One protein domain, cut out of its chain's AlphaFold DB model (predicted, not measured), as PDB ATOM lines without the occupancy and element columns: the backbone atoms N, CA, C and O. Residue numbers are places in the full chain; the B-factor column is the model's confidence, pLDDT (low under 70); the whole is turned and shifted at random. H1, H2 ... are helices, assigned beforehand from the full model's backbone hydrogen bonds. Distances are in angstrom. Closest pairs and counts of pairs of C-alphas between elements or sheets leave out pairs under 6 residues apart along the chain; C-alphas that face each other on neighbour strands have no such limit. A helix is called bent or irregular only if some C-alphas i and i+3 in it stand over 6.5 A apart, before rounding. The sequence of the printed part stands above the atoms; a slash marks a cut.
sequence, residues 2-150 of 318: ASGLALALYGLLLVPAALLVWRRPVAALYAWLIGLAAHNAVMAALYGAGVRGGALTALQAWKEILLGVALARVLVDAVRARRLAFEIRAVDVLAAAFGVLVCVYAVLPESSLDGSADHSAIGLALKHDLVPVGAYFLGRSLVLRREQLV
ATOM      1  N   ALA A   2      35.001  35.109 -39.863       81.25
ATOM      2  CA  ALA A   2      34.182  36.304 -39.597       81.25
ATOM      3  C   ALA A   2      32.659  36.047 -39.587       81.25
ATOM      4  O   ALA A   2      31.987  36.411 -38.629       81.25
ATOM      5  N   SER A   3      32.118  35.336 -40.585       86.69
ATOM      6  CA  SER A   3      30.680  35.016 -40.633       86.69
ATOM      7  C   SER A   3      30.200  34.150 -39.462       86.69
ATOM      8  O   SER A   3      29.086  34.337 -38.989       86.69
ATOM      9  N   GLY A   4      31.030  33.219 -38.977       85.69
ATOM     10  CA  GLY A   4      30.680  32.347 -37.850       85.69
ATOM     11  C   GLY A   4      30.612  33.116 -36.531       85.69
ATOM     12  O   GLY A   4      29.638  32.988 -35.795       85.69
ATOM     13  N   LEU A   5      31.597  33.984 -36.279       90.06
ATOM     14  CA  LEU A   5      31.596  34.886 -35.121       90.06
ATOM     15  C   LEU A   5      30.429  35.879 -35.177       90.06
ATOM     16  O   LEU A   5      29.752  36.082 -34.174       90.06
ATOM     17  N   ALA A   6      30.150  36.449 -36.353       88.62
ATOM     18  CA  ALA A   6      29.024  37.357 -36.545       88.62
ATOM     19  C   ALA A   6      27.679  36.673 -36.256       88.62
ATOM     20  O   ALA A   6      26.839  37.259 -35.583       88.62
ATOM     21  N   LEU A   7      27.486  35.426 -36.701       91.56
ATOM     22  CA  LEU A   7      26.279  34.647 -36.401       91.56
ATOM     23  C   LEU A   7      26.170  34.280 -34.915       91.56
ATOM     24  O   LEU A   7      25.075  34.335 -34.358       91.56
ATOM     25  N   ALA A   8      27.284  33.951 -34.257       91.44
ATOM     26  CA  ALA A   8      27.297  33.665 -32.823       91.44
ATOM     27  C   ALA A   8      26.923  34.906 -31.994       91.44
ATOM     28  O   ALA A   8      26.035  34.837 -31.144       91.44
ATOM     29  N   LEU A   9      27.538  36.058 -32.288       91.06
ATOM     30  CA  LEU A   9      27.194  37.341 -31.664       91.06
ATOM     31  C   LEU A   9      25.749  37.742 -31.962       91.06
ATOM     32  O   LEU A   9      25.035  38.200 -31.074       91.06
ATOM     33  N   TYR A  10      25.299  37.522 -33.196       90.88
ATOM     34  CA  TYR A  10      23.922  37.767 -33.589       90.88
ATOM     35  C   TYR A  10      22.941  36.944 -32.754       90.88
ATOM     36  O   TYR A  10      22.005  37.512 -32.202       90.88
ATOM     37  N   GLY A  11      23.175  35.640 -32.586       90.31
ATOM     38  CA  GLY A  11      22.356  34.795 -31.715       90.31
ATOM     39  C   GLY A  11      22.364  35.274 -30.260       90.31
ATOM     40  O   GLY A  11      21.306  35.365 -29.636       90.31
ATOM     41  N   LEU A  12      23.535  35.656 -29.743       93.06
ATOM     42  CA  LEU A  12      23.706  36.142 -28.371       93.06
ATOM     43  C   LEU A  12      22.952  37.453 -28.095       93.06
ATOM     44  O   LEU A  12      22.516  37.672 -26.971       93.06
ATOM     45  N   LEU A  13      22.764  38.304 -29.105       92.19
ATOM     46  CA  LEU A  13      21.993  39.546 -28.989       92.19
ATOM     47  C   LEU A  13      20.505  39.343 -29.306       92.19
ATOM     48  O   LEU A  13      19.635  39.864 -28.604       92.19
ATOM     49  N   LEU A  14      20.200  38.572 -30.351       94.06
ATOM     50  CA  LEU A  14      18.840  38.384 -30.843       94.06
ATOM     51  C   LEU A  14      17.995  37.555 -29.881       94.06
ATOM     52  O   LEU A  14      16.830  37.880 -29.687       94.06
ATOM     53  N   VAL A  15      18.548  36.502 -29.269       95.56
ATOM     54  CA  VAL A  15      17.777  35.633 -28.365       95.56
ATOM     55  C   VAL A  15      17.282  36.404 -27.133       95.56
ATOM     56  O   VAL A  15      16.074  36.385 -26.887       95.56
ATOM     57  N   PRO A  16      18.120  37.149 -26.385       96.38
ATOM     58  CA  PRO A  16      17.640  37.996 -25.294       96.38
ATOM     59  C   PRO A  16      16.646  39.062 -25.757       96.38
ATOM     60  O   PRO A  16      15.647  39.291 -25.076       96.38
ATOM     61  N   ALA A  17      16.876  39.682 -26.921       95.31
ATOM     62  CA  ALA A  17      15.946  40.654 -27.487       95.31
ATOM     63  C   ALA A  17      14.581  40.015 -27.793       95.31
ATOM     64  O   ALA A  17      13.550  40.548 -27.392       95.31
ATOM     65  N   ALA A  18      14.560  38.837 -28.415       96.81
ATOM     66  CA  ALA A  18      13.347  38.079 -28.694       96.81
ATOM     67  C   ALA A  18      12.630  37.663 -27.402       96.81
ATOM     68  O   ALA A  18      11.417  37.819 -27.300       96.81
ATOM     69  N   LEU A  19      13.359  37.210 -26.379       97.38
ATOM     70  CA  LEU A  19      12.784  36.891 -25.066       97.38
ATOM     71  C   LEU A  19      12.188  38.128 -24.382       97.38
ATOM     72  O   LEU A  19      11.118  38.045 -23.774       97.38
ATOM     73  N   LEU A  20      12.852  39.281 -24.487       96.94
ATOM     74  CA  LEU A  20      12.345  40.545 -23.963       96.94
ATOM     75  C   LEU A  20      11.073  40.977 -24.700       96.94
ATOM     76  O   LEU A  20      10.092  41.313 -24.042       96.94
ATOM     77  N   VAL A  21      11.066  40.911 -26.033       97.06
ATOM     78  CA  VAL A  21       9.890  41.201 -26.871       97.06
ATOM     79  C   VAL A  21       8.747  40.237 -26.566       97.06
ATOM     80  O   VAL A  21       7.606  40.663 -26.411       97.06
ATOM     81  N   TRP A  22       9.038  38.952 -26.384       97.19
ATOM     82  CA  TRP A  22       8.041  37.963 -25.983       97.19
ATOM     83  C   TRP A  22       7.429  38.291 -24.617       97.19
ATOM     84  O   TRP A  22       6.223  38.181 -24.412       97.19
ATOM     85  N   ARG A  23       8.233  38.735 -23.648       95.88
ATOM     86  CA  ARG A  23       7.714  39.144 -22.332       95.88
ATOM     87  C   ARG A  23       6.974  40.480 -22.391       95.88
ATOM     88  O   ARG A  23       6.009  40.674 -21.655       95.88
ATOM     89  N   ARG A  24       7.439  41.408 -23.226       93.94
ATOM     90  CA  ARG A  24       6.933  42.777 -23.363       93.94
ATOM     91  C   ARG A  24       6.964  43.186 -24.840       93.94
ATOM     92  O   ARG A  24       7.955  43.772 -25.268       93.94
ATOM     93  N   PRO A  25       5.878  42.970 -25.605       93.62
ATOM     94  CA  PRO A  25       5.839  43.270 -27.043       93.62
ATOM     95  C   PRO A  25       6.222  44.712 -27.402       93.62
ATOM     96  O   PRO A  25       6.849  44.955 -28.427       93.62
ATOM     97  N   VAL A  26       5.938  45.666 -26.509       93.69
ATOM     98  CA  VAL A  26       6.331  47.080 -26.645       93.69
ATOM     99  C   VAL A  26       7.855  47.263 -26.765       93.69
ATOM    100  O   VAL A  26       8.301  48.214 -27.399       93.69
ATOM    101  N   ALA A  27       8.669  46.351 -26.223       94.94
ATOM    102  CA  ALA A  27      10.127  46.394 -26.353       94.94
ATOM    103  C   ALA A  27      10.600  46.330 -27.817       94.94
ATOM    104  O   ALA A  27      11.662  46.865 -28.130       94.94
ATOM    105  N   ALA A  28       9.801  45.745 -28.721       95.25
ATOM    106  CA  ALA A  28      10.114  45.713 -30.147       95.25
ATOM    107  C   ALA A  28      10.196  47.129 -30.737       95.25
ATOM    108  O   ALA A  28      11.069  47.393 -31.557       95.25
ATOM    109  N   LEU A  29       9.364  48.063 -30.256       94.81
ATOM    110  CA  LEU A  29       9.379  49.456 -30.712       94.81
ATOM    111  C   LEU A  29      10.713  50.136 -30.392       94.81
ATOM    112  O   LEU A  29      11.289  50.787 -31.257       94.81
ATOM    113  N   TYR A  30      11.243  49.939 -29.182       95.19
ATOM    114  CA  TYR A  30      12.551  50.478 -28.797       95.19
ATOM    115  C   TYR A  30      13.682  49.852 -29.614       95.19
ATOM    116  O   TYR A  30      14.561  50.563 -30.098       95.19
ATOM    117  N   ALA A  31      13.636  48.529 -29.802       95.25
ATOM    118  CA  ALA A  31      14.609  47.820 -30.623       95.25
ATOM    119  C   ALA A  31      14.598  48.331 -32.070       95.25
ATOM    120  O   ALA A  31      15.663  48.517 -32.649       95.25
ATOM    121  N   TRP A  32      13.426  48.614 -32.645       95.94
ATOM    122  CA  TRP A  32      13.324  49.195 -33.982       95.94
ATOM    123  C   TRP A  32      13.790  50.641 -34.043       95.94
ATOM    124  O   TRP A  32      14.565  50.954 -34.939       95.94
ATOM    125  N   LEU A  33      13.394  51.499 -33.099       95.31
ATOM    126  CA  LEU A  33      13.837  52.897 -33.069       95.31
ATOM    127  C   LEU A  33      15.367  52.992 -33.060       95.31
ATOM    128  O   LEU A  33      15.950  53.663 -33.905       95.31
ATOM    129  N   ILE A  34      16.018  52.270 -32.149       94.81
ATOM    130  CA  ILE A  34      17.476  52.322 -31.990       94.81
ATOM    131  C   ILE A  34      18.170  51.516 -33.094       94.81
ATOM    132  O   ILE A  34      19.102  51.985 -33.746       94.81
ATOM    133  N   GLY A  35      17.714  50.285 -33.317       93.81
ATOM    134  CA  GLY A  35      18.366  49.341 -34.215       93.81
ATOM    135  C   GLY A  35      18.265  49.739 -35.682       93.81
ATOM    136  O   GLY A  35      19.236  49.553 -36.408       93.81
ATOM    137  N   LEU A  36      17.143  50.315 -36.136       93.44
ATOM    138  CA  LEU A  36      17.015  50.771 -37.527       93.44
ATOM    139  C   LEU A  36      17.914  51.973 -37.818       93.44
ATOM    140  O   LEU A  36      18.493  52.023 -38.900       93.44
ATOM    141  N   ALA A  37      18.095  52.880 -36.854       92.31
ATOM    142  CA  ALA A  37      19.008  54.014 -37.003       92.31
ATOM    143  C   ALA A  37      20.463  53.558 -37.214       92.31
ATOM    144  O   ALA A  37      21.173  54.106 -38.053       92.31
ATOM    145  N   ALA A  38      20.893  52.506 -36.510       91.56
ATOM    146  CA  ALA A  38      22.237  51.945 -36.652       91.56
ATOM    147  C   ALA A  38      22.362  50.894 -37.775       91.56
ATOM    148  O   ALA A  38      23.475  50.517 -38.145       91.56
ATOM    149  N   HIS A  39      21.246  50.398 -38.317       92.00
ATOM    150  CA  HIS A  39      21.203  49.182 -39.130       92.00
ATOM    151  C   HIS A  39      22.163  49.217 -40.317       92.00
ATOM    152  O   HIS A  39      23.001  48.328 -40.452       92.00
ATOM    153  N   ASN A  40      22.061  50.244 -41.160       88.31
ATOM    154  CA  ASN A  40      22.844  50.321 -42.392       88.31
ATOM    155  C   ASN A  40      24.342  50.459 -42.104       88.31
ATOM    156  O   ASN A  40      25.149  49.807 -42.763       88.31
ATOM    157  N   ALA A  41      24.708  51.236 -41.080       87.62
ATOM    158  CA  ALA A  41      26.096  51.392 -40.658       87.62
ATOM    159  C   ALA A  41      26.679  50.060 -40.162       87.62
ATOM    160  O   ALA A  41      27.757  49.652 -40.594       87.62
ATOM    161  N   VAL A  42      25.933  49.330 -39.326       91.25
ATOM    162  CA  VAL A  42      26.348  48.009 -38.832       91.25
ATOM    163  C   VAL A  42      26.445  46.999 -39.978       91.25
ATOM    164  O   VAL A  42      27.423  46.258 -40.051       91.25
ATOM    165  N   MET A  43      25.482  46.977 -40.905       91.69
ATOM    166  CA  MET A  43      25.528  46.070 -42.059       91.69
ATOM    167  C   MET A  43      26.716  46.369 -42.979       91.69
ATOM    168  O   MET A  43      27.392  45.436 -43.412       91.69
ATOM    169  N   ALA A  44      27.011  47.645 -43.236       86.19
ATOM    170  CA  ALA A  44      28.167  48.050 -44.028       86.19
ATOM    171  C   ALA A  44      29.492  47.689 -43.334       86.19
ATOM    172  O   ALA A  44      30.393  47.154 -43.981       86.19
ATOM    173  N   ALA A  45      29.595  47.896 -42.017       89.62
ATOM    174  CA  ALA A  45      30.773  47.519 -41.236       89.62
ATOM    175  C   ALA A  45      31.008  46.000 -41.247       89.62
ATOM    176  O   ALA A  45      32.122  45.540 -41.495       89.62
ATOM    177  N   LEU A  46      29.951  45.205 -41.053       91.00
ATOM    178  CA  LEU A  46      30.018  43.743 -41.137       91.00
ATOM    179  C   LEU A  46      30.404  43.269 -42.541       91.00
ATOM    180  O   LEU A  46      31.214  42.352 -42.682       91.00
ATOM    181  N   TYR A  47      29.862  43.910 -43.579       88.50
ATOM    182  CA  TYR A  47      30.230  43.628 -44.963       88.50
ATOM    183  C   TYR A  47      31.717  43.923 -45.227       88.50
ATOM    184  O   TYR A  47      32.403  43.103 -45.847       88.50
ATOM    185  N   GLY A  48      32.232  45.039 -44.697       86.00
ATOM    186  CA  GLY A  48      33.654  45.397 -44.721       86.00
ATOM    187  C   GLY A  48      34.541  44.409 -43.963       86.00
ATOM    188  O   GLY A  48      35.608  44.044 -44.447       86.00
ATOM    189  N   ALA A  49      34.055  43.874 -42.841       89.56
ATOM    190  CA  ALA A  49      34.707  42.806 -42.080       89.56
ATOM    191  C   ALA A  49      34.622  41.416 -42.754       89.56
ATOM    192  O   ALA A  49      35.075  40.416 -42.196       89.56
ATOM    193  N   GLY A  50      34.033  41.328 -43.953       88.12
ATOM    194  CA  GLY A  50      33.970  40.106 -44.755       88.12
ATOM    195  C   GLY A  50      32.729  39.239 -44.526       88.12
ATOM    196  O   GLY A  50      32.659  38.140 -45.081       88.12
ATOM    197  N   VAL A  51      31.730  39.700 -43.764       90.69
ATOM    198  CA  VAL A  51      30.448  38.993 -43.601       90.69
ATOM    199  C   VAL A  51      29.601  39.185 -44.859       90.69
ATOM    200  O   VAL A  51      29.197  40.294 -45.200       90.69
ATOM    201  N   ARG A  52      29.337  38.097 -45.587       86.38
ATOM    202  CA  ARG A  52      28.653  38.126 -46.890       86.38
ATOM    203  C   ARG A  52      27.651  36.981 -47.029       86.38
ATOM    204  O   ARG A  52      27.649  36.041 -46.235       86.38
ATOM    205  N   GLY A  53      26.828  37.054 -48.076       84.88
ATOM    206  CA  GLY A  53      25.889  35.995 -48.450       84.88
ATOM    207  C   GLY A  53      24.833  35.737 -47.375       84.88
ATOM    208  O   GLY A  53      24.408  36.665 -46.688       84.88
ATOM    209  N   GLY A  54      24.442  34.470 -47.209       85.19
ATOM    210  CA  GLY A  54      23.355  34.070 -46.307       85.19
ATOM    211  C   GLY A  54      23.539  34.499 -44.847       85.19
ATOM    212  O   GLY A  54      22.554  34.809 -44.186       85.19
ATOM    213  N   ALA A  55      24.779  34.608 -44.357       89.00
ATOM    214  CA  ALA A  55      25.042  35.114 -43.009       89.00
ATOM    215  C   ALA A  55      24.587  36.574 -42.863       89.00
ATOM    216  O   ALA A  55      23.870  36.907 -41.926       89.00
ATOM    217  N   LEU A  56      24.940  37.434 -43.822       89.31
ATOM    218  CA  LEU A  56      24.515  38.832 -43.803       89.31
ATOM    219  C   LEU A  56      22.990  38.951 -43.954       89.31
ATOM    220  O   LEU A  56      22.377  39.749 -43.253       89.31
ATOM    221  N   THR A  57      22.373  38.121 -44.800       88.00
ATOM    222  CA  THR A  57      20.907  38.053 -44.938       88.00
ATOM    223  C   THR A  57      20.227  37.668 -43.622       88.00
ATOM    224  O   THR A  57      19.246  38.299 -43.233       88.00
ATOM    225  N   ALA A  58      20.765  36.681 -42.899       89.50
ATOM    226  CA  ALA A  58      20.240  36.262 -41.602       89.50
ATOM    227  C   ALA A  58      20.349  37.375 -40.548       89.50
ATOM    228  O   ALA A  58      19.397  37.607 -39.805       89.50
ATOM    229  N   LEU A  59      21.473  38.101 -40.522       91.94
ATOM    230  CA  LEU A  59      21.655  39.254 -39.637       91.94
ATOM    231  C   LEU A  59      20.694  40.396 -39.984       91.94
ATOM    232  O   LEU A  59      20.181  41.058 -39.086       91.94
ATOM    233  N   GLN A  60      20.412  40.625 -41.269       90.88
ATOM    234  CA  GLN A  60      19.451  41.643 -41.700       90.88
ATOM    235  C   GLN A  60      18.010  41.328 -41.286       90.88
ATOM    236  O   GLN A  60      17.220  42.261 -41.134       90.88
ATOM    237  N   ALA A  61      17.689  40.046 -41.078       92.38
ATOM    238  CA  ALA A  61      16.346  39.565 -40.760       92.38
ATOM    239  C   ALA A  61      15.889  39.854 -39.315       92.38
ATOM    240  O   ALA A  61      14.789  39.475 -38.919       92.38
ATOM    241  N   TRP A  62      16.729  40.491 -38.491       95.19
ATOM    242  CA  TRP A  62      16.459  40.728 -37.070       95.19
ATOM    243  C   TRP A  62      15.138  41.461 -36.827       95.19
ATOM    244  O   TRP A  62      14.385  41.107 -35.922       95.19
ATOM    245  N   LYS A  63      14.831  42.462 -37.657       94.50
ATOM    246  CA  LYS A  63      13.622  43.282 -37.539       94.50
ATOM    247  C   LYS A  63      12.371  42.455 -37.829       94.50
ATOM    248  O   LYS A  63      11.402  42.562 -37.080       94.50
ATOM    249  N   GLU A  64      12.419  41.589 -38.842       94.62
ATOM    250  CA  GLU A  64      11.339  40.668 -39.191       94.62
ATOM    251  C   GLU A  64      11.173  39.568 -38.135       94.62
ATOM    252  O   GLU A  64      10.046  39.223 -37.785       94.62
ATOM    253  N   ILE A  65      12.271  39.066 -37.561       95.38
ATOM    254  CA  ILE A  65      12.218  38.084 -36.470       95.38
ATOM    255  C   ILE A  65      11.556  38.696 -35.234       95.38
ATOM    256  O   ILE A  65      10.633  38.101 -34.681       95.38
ATOM    257  N   LEU A  66      11.967  39.898 -34.814       97.31
ATOM    258  CA  LEU A  66      11.334  40.577 -33.679       97.31
ATOM    259  C   LEU A  66       9.859  40.900 -33.953       97.31
ATOM    260  O   LEU A  66       9.042  40.787 -33.039       97.31
ATOM    261  N   LEU A  67       9.501  41.235 -35.199       97.06
ATOM    262  CA  LEU A  67       8.106  41.425 -35.608       97.06
ATOM    263  C   LEU A  67       7.307  40.128 -35.455       97.06
ATOM    264  O   LEU A  67       6.246  40.137 -34.831       97.06
ATOM    265  N   GLY A  68       7.831  39.014 -35.966       96.62
ATOM    266  CA  GLY A  68       7.206  37.698 -35.851       96.62
ATOM    267  C   GLY A  68       7.027  37.260 -34.396       96.62
ATOM    268  O   GLY A  68       5.949  36.809 -34.018       96.62
ATOM    269  N   VAL A  69       8.043  37.462 -33.552       97.75
ATOM    270  CA  VAL A  69       7.982  37.163 -32.110       97.75
ATOM    271  C   VAL A  69       6.916  38.012 -31.413       97.75
ATOM    272  O   VAL A  69       6.129  37.483 -30.627       97.75
ATOM    273  N   ALA A  70       6.852  39.314 -31.709       97.25
ATOM    274  CA  ALA A  70       5.848  40.208 -31.139       97.25
ATOM    275  C   ALA A  70       4.426  39.815 -31.574       97.25
ATOM    276  O   ALA A  70       3.534  39.708 -30.732       97.25
ATOM    277  N   LEU A  71       4.221  39.537 -32.865       96.88
ATOM    278  CA  LEU A  71       2.936  39.087 -33.407       96.88
ATOM    279  C   LEU A  71       2.492  37.757 -32.803       96.88
ATOM    280  O   LEU A  71       1.356  37.647 -32.348       96.88
ATOM    281  N   ALA A  72       3.390  36.773 -32.738       96.94
ATOM    282  CA  ALA A  72       3.107  35.483 -32.122       96.94
ATOM    283  C   ALA A  72       2.703  35.653 -30.652       96.94
ATOM    284  O   ALA A  72       1.738  35.040 -30.195       96.94
ATOM    285  N   ARG A  73       3.389  36.535 -29.915       96.75
ATOM    286  CA  ARG A  73       3.065  36.801 -28.514       96.75
ATOM    287  C   ARG A  73       1.662  37.378 -28.342       96.75
ATOM    288  O   ARG A  73       0.922  36.891 -27.483       96.75
ATOM    289  N   VAL A  74       1.315  38.392 -29.135       94.81
ATOM    290  CA  VAL A  74      -0.013  39.017 -29.097       94.81
ATOM    291  C   VAL A  74      -1.088  38.023 -29.531       94.81
ATOM    292  O   VAL A  74      -2.130  37.941 -28.886       94.81
ATOM    293  N   LEU A  75      -0.839  37.235 -30.577       94.62
ATOM    294  CA  LEU A  75      -1.771  36.207 -31.034       94.62
ATOM    295  C   LEU A  75      -2.065  35.193 -29.922       94.62
ATOM    296  O   LEU A  75      -3.225  34.878 -29.665       94.62
ATOM    297  N   VAL A  76      -1.034  34.735 -29.205       96.00
ATOM    298  CA  VAL A  76      -1.195  33.843 -28.046       96.00
ATOM    299  C   VAL A  76      -2.041  34.494 -26.948       96.00
ATOM    300  O   VAL A  76      -2.905  33.823 -26.382       96.00
ATOM    301  N   ASP A  77      -1.836  35.781 -26.647       93.19
ATOM    302  CA  ASP A  77      -2.674  36.504 -25.678       93.19
ATOM    303  C   ASP A  77      -4.130  36.599 -26.130       93.19
ATOM    304  O   ASP A  77      -5.035  36.344 -25.333       93.19
ATOM    305  N   ALA A  78      -4.363  36.916 -27.403       93.31
ATOM    306  CA  ALA A  78      -5.701  37.050 -27.961       93.31
ATOM    307  C   ALA A  78      -6.466  35.720 -27.949       93.31
ATOM    308  O   ALA A  78      -7.628  35.678 -27.543       93.31
ATOM    309  N   VAL A  79      -5.803  34.620 -28.326       95.56
ATOM    310  CA  VAL A  79      -6.379  33.266 -28.290       95.56
ATOM    311  C   VAL A  79      -6.701  32.849 -26.854       95.56
ATOM    312  O   VAL A  79      -7.805  32.374 -26.588       95.56
ATOM    313  N   ARG A  80      -5.778  33.070 -25.907       95.25
ATOM    314  CA  ARG A  80      -5.993  32.735 -24.487       95.25
ATOM    315  C   ARG A  80      -7.124  33.542 -23.863       95.25
ATOM    316  O   ARG A  80      -7.919  32.991 -23.112       95.25
ATOM    317  N   ALA A  81      -7.205  34.830 -24.183       93.69
ATOM    318  CA  ALA A  81      -8.246  35.714 -23.675       93.69
ATOM    319  C   ALA A  81      -9.554  35.644 -24.487       93.69
ATOM    320  O   ALA A  81     -10.523  36.304 -24.113       93.69
ATOM    321  N   ARG A  82      -9.577  34.883 -25.595       93.44
ATOM    322  CA  ARG A  82     -10.671  34.803 -26.582       93.44
ATOM    323  C   ARG A  82     -11.194  36.175 -27.017       93.44
ATOM    324  O   ARG A  82     -12.386  36.351 -27.256       93.44
ATOM    325  N   ARG A  83     -10.298  37.158 -27.096       93.06
ATOM    326  CA  ARG A  83     -10.621  38.541 -27.449       93.06
ATOM    327  C   ARG A  83      -9.444  39.194 -28.150       93.06
ATOM    328  O   ARG A  83      -8.296  38.996 -27.756       93.06
ATOM    329  N   LEU A  84      -9.736  40.008 -29.153       90.56
ATOM    330  CA  LEU A  84      -8.742  40.888 -29.753       90.56
ATOM    331  C   LEU A  84      -8.528  42.111 -28.852       90.56
ATOM    332  O   LEU A  84      -9.423  42.526 -28.119       90.56
ATOM    333  N   ALA A  85      -7.333  42.700 -28.916       89.19
ATOM    334  CA  ALA A  85      -7.025  43.947 -28.211       89.19
ATOM    335  C   ALA A  85      -7.700  45.180 -28.849       89.19
ATOM    336  O   ALA A  85      -7.612  46.284 -28.317       89.19
ATOM    337  N   PHE A  86      -8.355  44.990 -29.993       92.06
ATOM    338  CA  PHE A  86      -8.978  46.028 -30.789       92.06
ATOM    339  C   PHE A  86     -10.278  45.524 -31.423       92.06
ATOM    340  O   PHE A  86     -10.449  44.329 -31.655       92.06
ATOM    341  N   GLU A  87     -11.181  46.451 -31.733       92.94
ATOM    342  CA  GLU A  87     -12.377  46.169 -32.529       92.94
ATOM    343  C   GLU A  87     -12.029  46.053 -34.013       92.94
ATOM    344  O   GLU A  87     -11.246  46.859 -34.529       92.94
ATOM    345  N   ILE A  88     -12.639  45.074 -34.685       95.06
ATOM    346  CA  ILE A  88     -12.448  44.817 -36.114       95.06
ATOM    347  C   ILE A  88     -13.117  45.930 -36.922       95.06
ATOM    348  O   ILE A  88     -14.314  46.185 -36.793       95.06
ATOM    349  N   ARG A  89     -12.339  46.571 -37.788       95.94
ATOM    350  CA  ARG A  89     -12.769  47.613 -38.725       95.94
ATOM    351  C   ARG A  89     -12.611  47.125 -40.163       95.94
ATOM    352  O   ARG A  89     -11.853  46.198 -40.434       95.94
ATOM    353  N   ALA A  90     -13.253  47.810 -41.111       96.38
ATOM    354  CA  ALA A  90     -13.122  47.500 -42.539       96.38
ATOM    355  C   ALA A  90     -11.654  47.482 -43.014       96.38
ATOM    356  O   ALA A  90     -11.264  46.616 -43.790       96.38
ATOM    357  N   VAL A  91     -10.819  48.386 -42.488       96.38
ATOM    358  CA  VAL A  91      -9.379  48.434 -42.793       96.38
ATOM    359  C   VAL A  91      -8.648  47.178 -42.313       96.38
ATOM    360  O   VAL A  91      -7.773  46.685 -43.017       96.38
ATOM    361  N   ASP A  92      -9.033  46.615 -41.161       96.31
ATOM    362  CA  ASP A  92      -8.443  45.373 -40.650       96.31
ATOM    363  C   ASP A  92      -8.770  44.195 -41.582       96.31
ATOM    364  O   ASP A  92      -7.904  43.374 -41.879       96.31
ATOM    365  N   VAL A  93     -10.000  44.147 -42.104       96.88
ATOM    366  CA  VAL A  93     -10.427  43.132 -43.080       96.88
ATOM    367  C   VAL A  93      -9.664  43.281 -44.395       96.88
ATOM    368  O   VAL A  93      -9.183  42.285 -44.925       96.88
ATOM    369  N   LEU A  94      -9.499  44.507 -44.902       97.56
ATOM    370  CA  LEU A  94      -8.724  44.768 -46.120       97.56
ATOM    371  C   LEU A  94      -7.248  44.386 -45.952       97.56
ATOM    372  O   LEU A  94      -6.683  43.750 -46.838       97.56
ATOM    373  N   ALA A  95      -6.636  44.720 -44.813       96.56
ATOM    374  CA  ALA A  95      -5.255  44.350 -44.515       96.56
ATOM    375  C   ALA A  95      -5.081  42.825 -44.421       96.56
ATOM    376  O   ALA A  95      -4.126  42.278 -44.973       96.56
ATOM    377  N   ALA A  96      -6.021  42.126 -43.775       96.31
ATOM    378  CA  ALA A  96      -6.025  40.666 -43.720       96.31
ATOM    379  C   ALA A  96      -6.221  40.045 -45.111       96.31
ATOM    380  O   ALA A  96      -5.476  39.142 -45.481       96.31
ATOM    381  N   ALA A  97      -7.177  40.547 -45.897       97.38
ATOM    382  CA  ALA A  97      -7.443  40.075 -47.254       97.38
ATOM    383  C   ALA A  97      -6.232  40.280 -48.172       97.38
ATOM    384  O   ALA A  97      -5.874  39.372 -48.918       97.38
ATOM    385  N   PHE A  98      -5.557  41.428 -48.071       97.25
ATOM    386  CA  PHE A  98      -4.304  41.681 -48.776       97.25
ATOM    387  C   PHE A  98      -3.208  40.694 -48.353       97.25
ATOM    388  O   PHE A  98      -2.576  40.087 -49.211       97.25
ATOM    389  N   GLY A  99      -3.032  40.449 -47.050       96.50
ATOM    390  CA  GLY A  99      -2.081  39.445 -46.562       96.50
ATOM    391  C   GLY A  99      -2.385  38.031 -47.075       96.50
ATOM    392  O   GLY A  99      -1.476  37.318 -47.493       96.50
ATOM    393  N   VAL A 100      -3.662  37.637 -47.108       96.69
ATOM    394  CA  VAL A 100      -4.097  36.355 -47.690       96.69
ATOM    395  C   VAL A 100      -3.796  36.306 -49.185       96.69
ATOM    396  O   VAL A 100      -3.249  35.310 -49.647       96.69
ATOM    397  N   LEU A 101      -4.100  37.370 -49.932       95.81
ATOM    398  CA  LEU A 101      -3.813  37.463 -51.363       95.81
ATOM    399  C   LEU A 101      -2.317  37.287 -51.647       95.81
ATOM    400  O   LEU A 101      -1.958  36.513 -52.530       95.81
ATOM    401  N   VAL A 102      -1.454  37.946 -50.870       94.69
ATOM    402  CA  VAL A 102       0.009  37.813 -50.967       94.69
ATOM    403  C   VAL A 102       0.450  36.367 -50.716       94.69
ATOM    404  O   VAL A 102       1.232  35.819 -51.491       94.69
ATOM    405  N   CYS A 103      -0.083  35.710 -49.679       94.81
ATOM    406  CA  CYS A 103       0.211  34.300 -49.401       94.81
ATOM    407  C   CYS A 103      -0.263  33.368 -50.524       94.81
ATOM    408  O   CYS A 103       0.450  32.433 -50.878       94.81
ATOM    409  N   VAL A 104      -1.448  33.613 -51.090       93.38
ATOM    410  CA  VAL A 104      -1.970  32.842 -52.229       93.38
ATOM    411  C   VAL A 104      -1.062  33.020 -53.441       93.38
ATOM    412  O   VAL A 104      -0.661  32.028 -54.044       93.38
ATOM    413  N   TYR A 105      -0.682  34.260 -53.758       89.06
ATOM    414  CA  TYR A 105       0.200  34.563 -54.884       89.06
ATOM    415  C   TYR A 105       1.566  33.882 -54.746       89.06
ATOM    416  O   TYR A 105       2.096  33.368 -55.720       89.06
ATOM    417  N   ALA A 106       2.099  33.794 -53.525       89.56
ATOM    418  CA  ALA A 106       3.377  33.136 -53.267       89.56
ATOM    419  C   ALA A 106       3.349  31.600 -53.393       89.56
ATOM    420  O   ALA A 106       4.406  30.984 -53.523       89.56
ATOM    421  N   VAL A 107       2.170  30.972 -53.307       91.19
ATOM    422  CA  VAL A 107       2.005  29.510 -53.427       91.19
ATOM    423  C   VAL A 107       1.520  29.108 -54.823       91.19
ATOM    424  O   VAL A 107       1.683  27.953 -55.222       91.19
ATOM    425  N   LEU A 108       0.940  30.042 -55.583       88.81
ATOM    426  CA  LEU A 108       0.518  29.799 -56.958       88.81
ATOM    427  C   LEU A 108       1.732  29.475 -57.850       88.81
ATOM    428  O   LEU A 108       2.731  30.191 -57.805       88.81
ATOM    429  N   PRO A 109       1.664  28.416 -58.679       83.62
ATOM    430  CA  PRO A 109       2.740  28.102 -59.606       83.62
ATOM    431  C   PRO A 109       2.964  29.243 -60.602       83.62
ATOM    432  O   PRO A 109       2.033  29.661 -61.289       83.62
ATOM    433  N   GLU A 110       4.213  29.685 -60.752       81.88
ATOM    434  CA  GLU A 110       4.599  30.725 -61.722       81.88
ATOM    435  C   GLU A 110       4.190  30.362 -63.158       81.88
ATOM    436  O   GLU A 110       3.795  31.230 -63.931       81.88
ATOM    437  N   SER A 111       4.179  29.068 -63.499       78.75
ATOM    438  CA  SER A 111       3.705  28.567 -64.797       78.75
ATOM    439  C   SER A 111       2.238  28.892 -65.085       78.75
ATOM    440  O   SER A 111       1.834  28.914 -66.239       78.75
ATOM    441  N   SER A 112       1.422  29.101 -64.050       83.81
ATOM    442  CA  SER A 112       0.017  29.496 -64.190       83.81
ATOM    443  C   SER A 112      -0.159  31.008 -64.346       83.81
ATOM    444  O   SER A 112      -1.256  31.457 -64.670       83.81
ATOM    445  N   LEU A 113       0.898  31.786 -64.102       80.31
ATOM    446  CA  LEU A 113       0.916  33.249 -64.147       80.31
ATOM    447  C   LEU A 113       1.788  33.786 -65.296       80.31
ATOM    448  O   LEU A 113       2.029  34.990 -65.351       80.31
ATOM    449  N   ASP A 114       2.293  32.905 -66.172       78.88
ATOM    450  CA  ASP A 114       3.354  33.202 -67.150       78.88
ATOM    451  C   ASP A 114       4.563  33.925 -66.513       78.88
ATOM    452  O   ASP A 114       5.229  34.771 -67.119       78.88
ATOM    453  N   GLY A 115       4.833  33.597 -65.248       75.88
ATOM    454  CA  GLY A 115       5.876  34.188 -64.426       75.88
ATOM    455  C   GLY A 115       7.225  33.483 -64.571       75.88
ATOM    456  O   GLY A 115       7.329  32.346 -65.030       75.88
ATOM    457  N   SER A 116       8.293  34.183 -64.185       79.19
ATOM    458  CA  SER A 116       9.675  33.668 -64.196       79.19
ATOM    459  C   SER A 116      10.395  33.899 -62.865       79.19
ATOM    460  O   SER A 116      11.628  33.859 -62.812       79.19
ATOM    461  N   ALA A 117       9.648  34.168 -61.787       81.12
ATOM    462  CA  ALA A 117      10.241  34.402 -60.480       81.12
ATOM    463  C   ALA A 117      10.789  33.093 -59.896       81.12
ATOM    464  O   ALA A 117      10.133  32.054 -59.900       81.12
ATOM    465  N   ASP A 118      12.011  33.139 -59.371       84.25
ATOM    466  CA  ASP A 118      12.564  32.024 -58.610       84.25
ATOM    467  C   ASP A 118      12.052  32.040 -57.155       84.25
ATOM    468  O   ASP A 118      11.455  33.009 -56.676       84.25
ATOM    469  N   HIS A 119      12.308  30.966 -56.402       84.81
ATOM    470  CA  HIS A 119      11.890  30.880 -54.995       84.81
ATOM    471  C   HIS A 119      12.460  32.007 -54.118       84.81
ATOM    472  O   HIS A 119      11.849  32.388 -53.119       84.81
ATOM    473  N   SER A 120      13.623  32.553 -54.483       81.88
ATOM    474  CA  SER A 120      14.246  33.659 -53.755       81.88
ATOM    475  C   SER A 120      13.483  34.965 -53.979       81.88
ATOM    476  O   SER A 120      13.233  35.697 -53.020       81.88
ATOM    477  N   ALA A 121      13.082  35.243 -55.220       81.38
ATOM    478  CA  ALA A 121      12.274  36.392 -55.602       81.38
ATOM    479  C   ALA A 121      10.884  36.328 -54.964       81.38
ATOM    480  O   ALA A 121      10.446  37.318 -54.377       81.38
ATOM    481  N   ILE A 122      10.243  35.152 -54.974       86.31
ATOM    482  CA  ILE A 122       8.963  34.927 -54.286       86.31
ATOM    483  C   ILE A 122       9.115  35.180 -52.781       86.31
ATOM    484  O   ILE A 122       8.323  35.913 -52.190       86.31
ATOM    485  N   GLY A 123      10.161  34.637 -52.150       86.25
ATOM    486  CA  GLY A 123      10.421  34.852 -50.724       86.25
ATOM    487  C   GLY A 123      10.679  36.321 -50.370       86.25
ATOM    488  O   GLY A 123      10.216  36.802 -49.334       86.25
ATOM    489  N   LEU A 124      11.385  37.055 -51.235       83.50
ATOM    490  CA  LEU A 124      11.633  38.484 -51.055       83.50
ATOM    491  C   LEU A 124      10.347  39.307 -51.202       83.50
ATOM    492  O   LEU A 124      10.123  40.199 -50.385       83.50
ATOM    493  N   ALA A 125       9.503  38.986 -52.187       85.06
ATOM    494  CA  ALA A 125       8.202  39.621 -52.387       85.06
ATOM    495  C   ALA A 125       7.267  39.358 -51.197       85.06
ATOM    496  O   ALA A 125       6.751  40.298 -50.597       85.06
ATOM    497  N   LEU A 126       7.162  38.097 -50.761       90.06
ATOM    498  CA  LEU A 126       6.385  37.707 -49.582       90.06
ATOM    499  C   LEU A 126       6.822  38.505 -48.348       90.06
ATOM    500  O   LEU A 126       5.996  39.076 -47.638       90.06
ATOM    501  N   LYS A 127       8.134  38.577 -48.104       88.06
ATOM    502  CA  LYS A 127       8.695  39.385 -47.018       88.06
ATOM    503  C   LYS A 127       8.310  40.858 -47.170       88.06
ATOM    504  O   LYS A 127       7.874  41.467 -46.195       88.06
ATOM    505  N   HIS A 128       8.521  41.438 -48.348       88.12
ATOM    506  CA  HIS A 128       8.284  42.856 -48.602       88.12
ATOM    507  C   HIS A 128       6.821  43.245 -48.353       88.12
ATOM    508  O   HIS A 128       6.562  44.257 -47.702       88.12
ATOM    509  N   ASP A 129       5.883  42.403 -48.780       92.62
ATOM    510  CA  ASP A 129       4.458  42.728 -48.756       92.62
ATOM    511  C   ASP A 129       3.775  42.328 -47.438       92.62
ATOM    512  O   ASP A 129       2.857  43.017 -46.986       92.62
ATOM    513  N   LEU A 130       4.243  41.274 -46.755       94.62
ATOM    514  CA  LEU A 130       3.683  40.865 -45.459       94.62
ATOM    515  C   LEU A 130       4.217  41.667 -44.270       94.62
ATOM    516  O   LEU A 130       3.512  41.792 -43.267       94.62
ATOM    517  N   VAL A 131       5.436  42.215 -44.335       94.19
ATOM    518  CA  VAL A 131       5.998  42.996 -43.217       94.19
ATOM    519  C   VAL A 131       5.108  44.195 -42.844       94.19
ATOM    520  O   VAL A 131       4.806  44.336 -41.655       94.19
ATOM    521  N   PRO A 132       4.613  45.022 -43.789       94.88
ATOM    522  CA  PRO A 132       3.668  46.097 -43.485       94.88
ATOM    523  C   PRO A 132       2.360  45.603 -42.853       94.88
ATOM    524  O   PRO A 132       1.876  46.215 -41.902       94.88
ATOM    525  N   VAL A 133       1.815  44.476 -43.326       96.62
ATOM    526  CA  VAL A 133       0.595  43.864 -42.765       96.62
ATOM    527  C   VAL A 133       0.829  43.431 -41.319       96.62
ATOM    528  O   VAL A 133       0.037  43.742 -40.427       96.62
ATOM    529  N   GLY A 134       1.954  42.765 -41.061       95.88
ATOM    530  CA  GLY A 134       2.358  42.376 -39.716       95.88
ATOM    531  C   GLY A 134       2.550  43.582 -38.797       95.88
ATOM    532  O   GLY A 134       2.039  43.601 -37.678       95.88
ATOM    533  N   ALA A 135       3.237  44.624 -39.269       95.50
ATOM    534  CA  ALA A 135       3.438  45.854 -38.507       95.50
ATOM    535  C   ALA A 135       2.108  46.554 -38.182       95.50
ATOM    536  O   ALA A 135       1.917  47.006 -37.050       95.50
ATOM    537  N   TYR A 136       1.168  46.582 -39.134       96.38
ATOM    538  CA  TYR A 136      -0.178  47.119 -38.937       96.38
ATOM    539  C   TYR A 136      -0.912  46.396 -37.799       96.38
ATOM    540  O   TYR A 136      -1.343  47.037 -36.835       96.38
ATOM    541  N   PHE A 137      -1.004  45.064 -37.854       96.12
ATOM    542  CA  PHE A 137      -1.707  44.292 -36.825       96.12
ATOM    543  C   PHE A 137      -1.019  44.345 -35.467       96.12
ATOM    544  O   PHE A 137      -1.700  44.407 -34.437       96.12
ATOM    545  N   LEU A 138       0.315  44.377 -35.438       95.56
ATOM    546  CA  LEU A 138       1.032  44.600 -34.192       95.56
ATOM    547  C   LEU A 138       0.675  45.972 -33.608       95.56
ATOM    548  O   LEU A 138       0.301  46.049 -32.441       95.56
ATOM    549  N   GLY A 139       0.711  47.035 -34.415       93.75
ATOM    550  CA  GLY A 139       0.343  48.387 -33.989       93.75
ATOM    551  C   GLY A 139      -1.086  48.478 -33.449       93.75
ATOM    552  O   GLY A 139      -1.309  49.092 -32.410       93.75
ATOM    553  N   ARG A 140      -2.048  47.803 -34.092       93.88
ATOM    554  CA  ARG A 140      -3.438  47.705 -33.604       93.88
ATOM    555  C   ARG A 140      -3.554  46.970 -32.273       93.88
ATOM    556  O   ARG A 140      -4.473  47.246 -31.507       93.88
ATOM    557  N   SER A 141      -2.635  46.050 -32.005       93.94
ATOM    558  CA  SER A 141      -2.685  45.187 -30.832       93.94
ATOM    559  C   SER A 141      -1.918  45.709 -29.620       93.94
ATOM    560  O   SER A 141      -2.184  45.294 -28.490       93.94
ATOM    561  N   LEU A 142      -0.947  46.597 -29.833       91.00
ATOM    562  CA  LEU A 142      -0.183  47.208 -28.754       91.00
ATOM    563  C   LEU A 142      -1.016  48.300 -28.075       91.00
ATOM    564  O   LEU A 142      -1.135  49.420 -28.566       91.00
ATOM    565  N   VAL A 143      -1.554  47.994 -26.894       84.50
ATOM    566  CA  VAL A 143      -2.217  48.991 -26.043       84.50
ATOM    567  C   VAL A 143      -1.151  49.783 -25.282       84.50
ATOM    568  O   VAL A 143      -0.701  49.374 -24.210       84.50
ATOM    569  N   LEU A 144      -0.721  50.909 -25.852       87.31
ATOM    570  CA  LEU A 144       0.272  51.794 -25.242       87.31
ATOM    571  C   LEU A 144      -0.383  52.715 -24.207       87.31
ATOM    572  O   LEU A 144      -1.254  53.523 -24.530       87.31
ATOM    573  N   ARG A 145       0.062  52.622 -22.952       86.44
ATOM    574  CA  ARG A 145      -0.348  53.557 -21.889       86.44
ATOM    575  C   ARG A 145       0.457  54.856 -21.973       86.44
ATOM    576  O   ARG A 145       1.577  54.857 -22.479       86.44
ATOM    577  N   ARG A 146      -0.062  55.955 -21.406       85.69
ATOM    578  CA  ARG A 146       0.651  57.254 -21.346       85.69
ATOM    579  C   ARG A 146       2.064  57.134 -20.765       85.69
ATOM    580  O   ARG A 146       2.993  57.714 -21.312       85.69
ATOM    581  N   GLU A 147       2.228  56.315 -19.727       90.38
ATOM    582  CA  GLU A 147       3.520  56.012 -19.091       90.38
ATOM    583  C   GLU A 147       4.545  55.385 -20.047       90.38
ATOM    584  O   GLU A 147       5.743  55.527 -19.842       90.38
ATOM    585  N   GLN A 148       4.090  54.695 -21.097       90.50
ATOM    586  CA  GLN A 148       4.949  54.080 -22.110       90.50
ATOM    587  C   GLN A 148       5.160  55.001 -23.312       90.50
ATOM    588  O   GLN A 148       6.223  54.968 -23.924       90.50
ATOM    589  N   LEU A 149       4.173  55.838 -23.638       91.62
ATOM    590  CA  LEU A 149       4.268  56.789 -24.744       91.62
ATOM    591  C   LEU A 149       5.357  57.836 -24.509       91.62
ATOM    592  O   LEU A 149       6.105  58.134 -25.434       91.62
ATOM    593  N   VAL A 150       5.477  58.365 -23.286       93.44
ATOM    594  CA  VAL A 150       6.474  59.403 -22.974       93.44
ATOM    595  C   VAL A 150       7.912  58.895 -23.183       93.44
ATOM    596  O   VAL A 150       8.651  59.540 -23.927       93.44
TER     597      VAL A 150
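What this domain is: This is residues 2 to 150 of the 318 residues of an uncharacterized protein of Actinobacteria bacterium 13_1_20CM_4_69_9 (UniProt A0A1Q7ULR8). Two helical lobes spread as a flat V: the hairpin of H6 and H5 makes one, H1, the bent H2, H3 and H4 make the other, and the last part of H6 packs on H4. In the second lobe H1, H2a and H4 form an up-and-down bundle, each running against the one before it in the chain. The printed part has 149 residues with seven named helices, H1 to H7 in chain order, and no named strand: all helix. It is only just compact, close to loose, with a radius of gyration of the C-alphas of 17.7 A, and spans 50 by 48 by 24 A.

Where its parts are: H6, residues 119 to 141, measures 31.6 A and has a kink of 27 degrees near residue 131; it is neither bent nor irregular, but only just: C-alphas 129 and 132 are 6.3 A apart. H5 is residues 90 to 107, 25.9 A; H4, 62 to 81, 28.5 A; H1, 2 to 23, 31.7 A, from C-alpha 2 at (34.182, 36.304, -39.597). H2, residues 27 to 48, was assigned as one helix by its hydrogen bonds but is bent, with C-alphas 37 and 40 7.6 A apart; its arms are H2a, 27 to 37, and H2b, 40 to 48. H3 is residues 54 to 60; H7, 146 to 150, ends with C-alpha 150 at (6.474, 59.403, -22.974).

How they stand to each other: H6 and H5 touch as a hairpin at a shallow tilt of 19 degrees, closest at the C-alphas of Ile 122 and Ala 106, 6.0 A. With residues 131 to 141 alone H6 touches H4 at a steep tilt of 49 degrees; the closest C-alphas, Leu 138 and Leu 71, are 5.9 A apart. H4 touches residues 14 to 22 of H1 alone, closest at the C-alphas of Arg 73 and Trp 22, 5.7 A. With residues 63 to 70 alone H4 touches H2a, opposite ways at a shallow tilt of 16 degrees, closest at the C-alphas of Leu 66 and Ala 28, 6.4 A. H3 touches H2b, closest at the C-alphas of Leu 56 and Met 43, 7.5 A. H7 touches no helix. Every O i to N i+4 pair is within hydrogen-bond range in H2b, H3, H4, H5 and H7; in H1 17 of 18 are, in H2a 6 of 7, in H6 17 of 19.

The domain as a whole: The C-alphas farthest apart, Ser 111 and Glu 147, are 53.3 A apart. The printed part has no cut, the link from H5 to H6 is long, and no printed residue is under 70 in pLDDT.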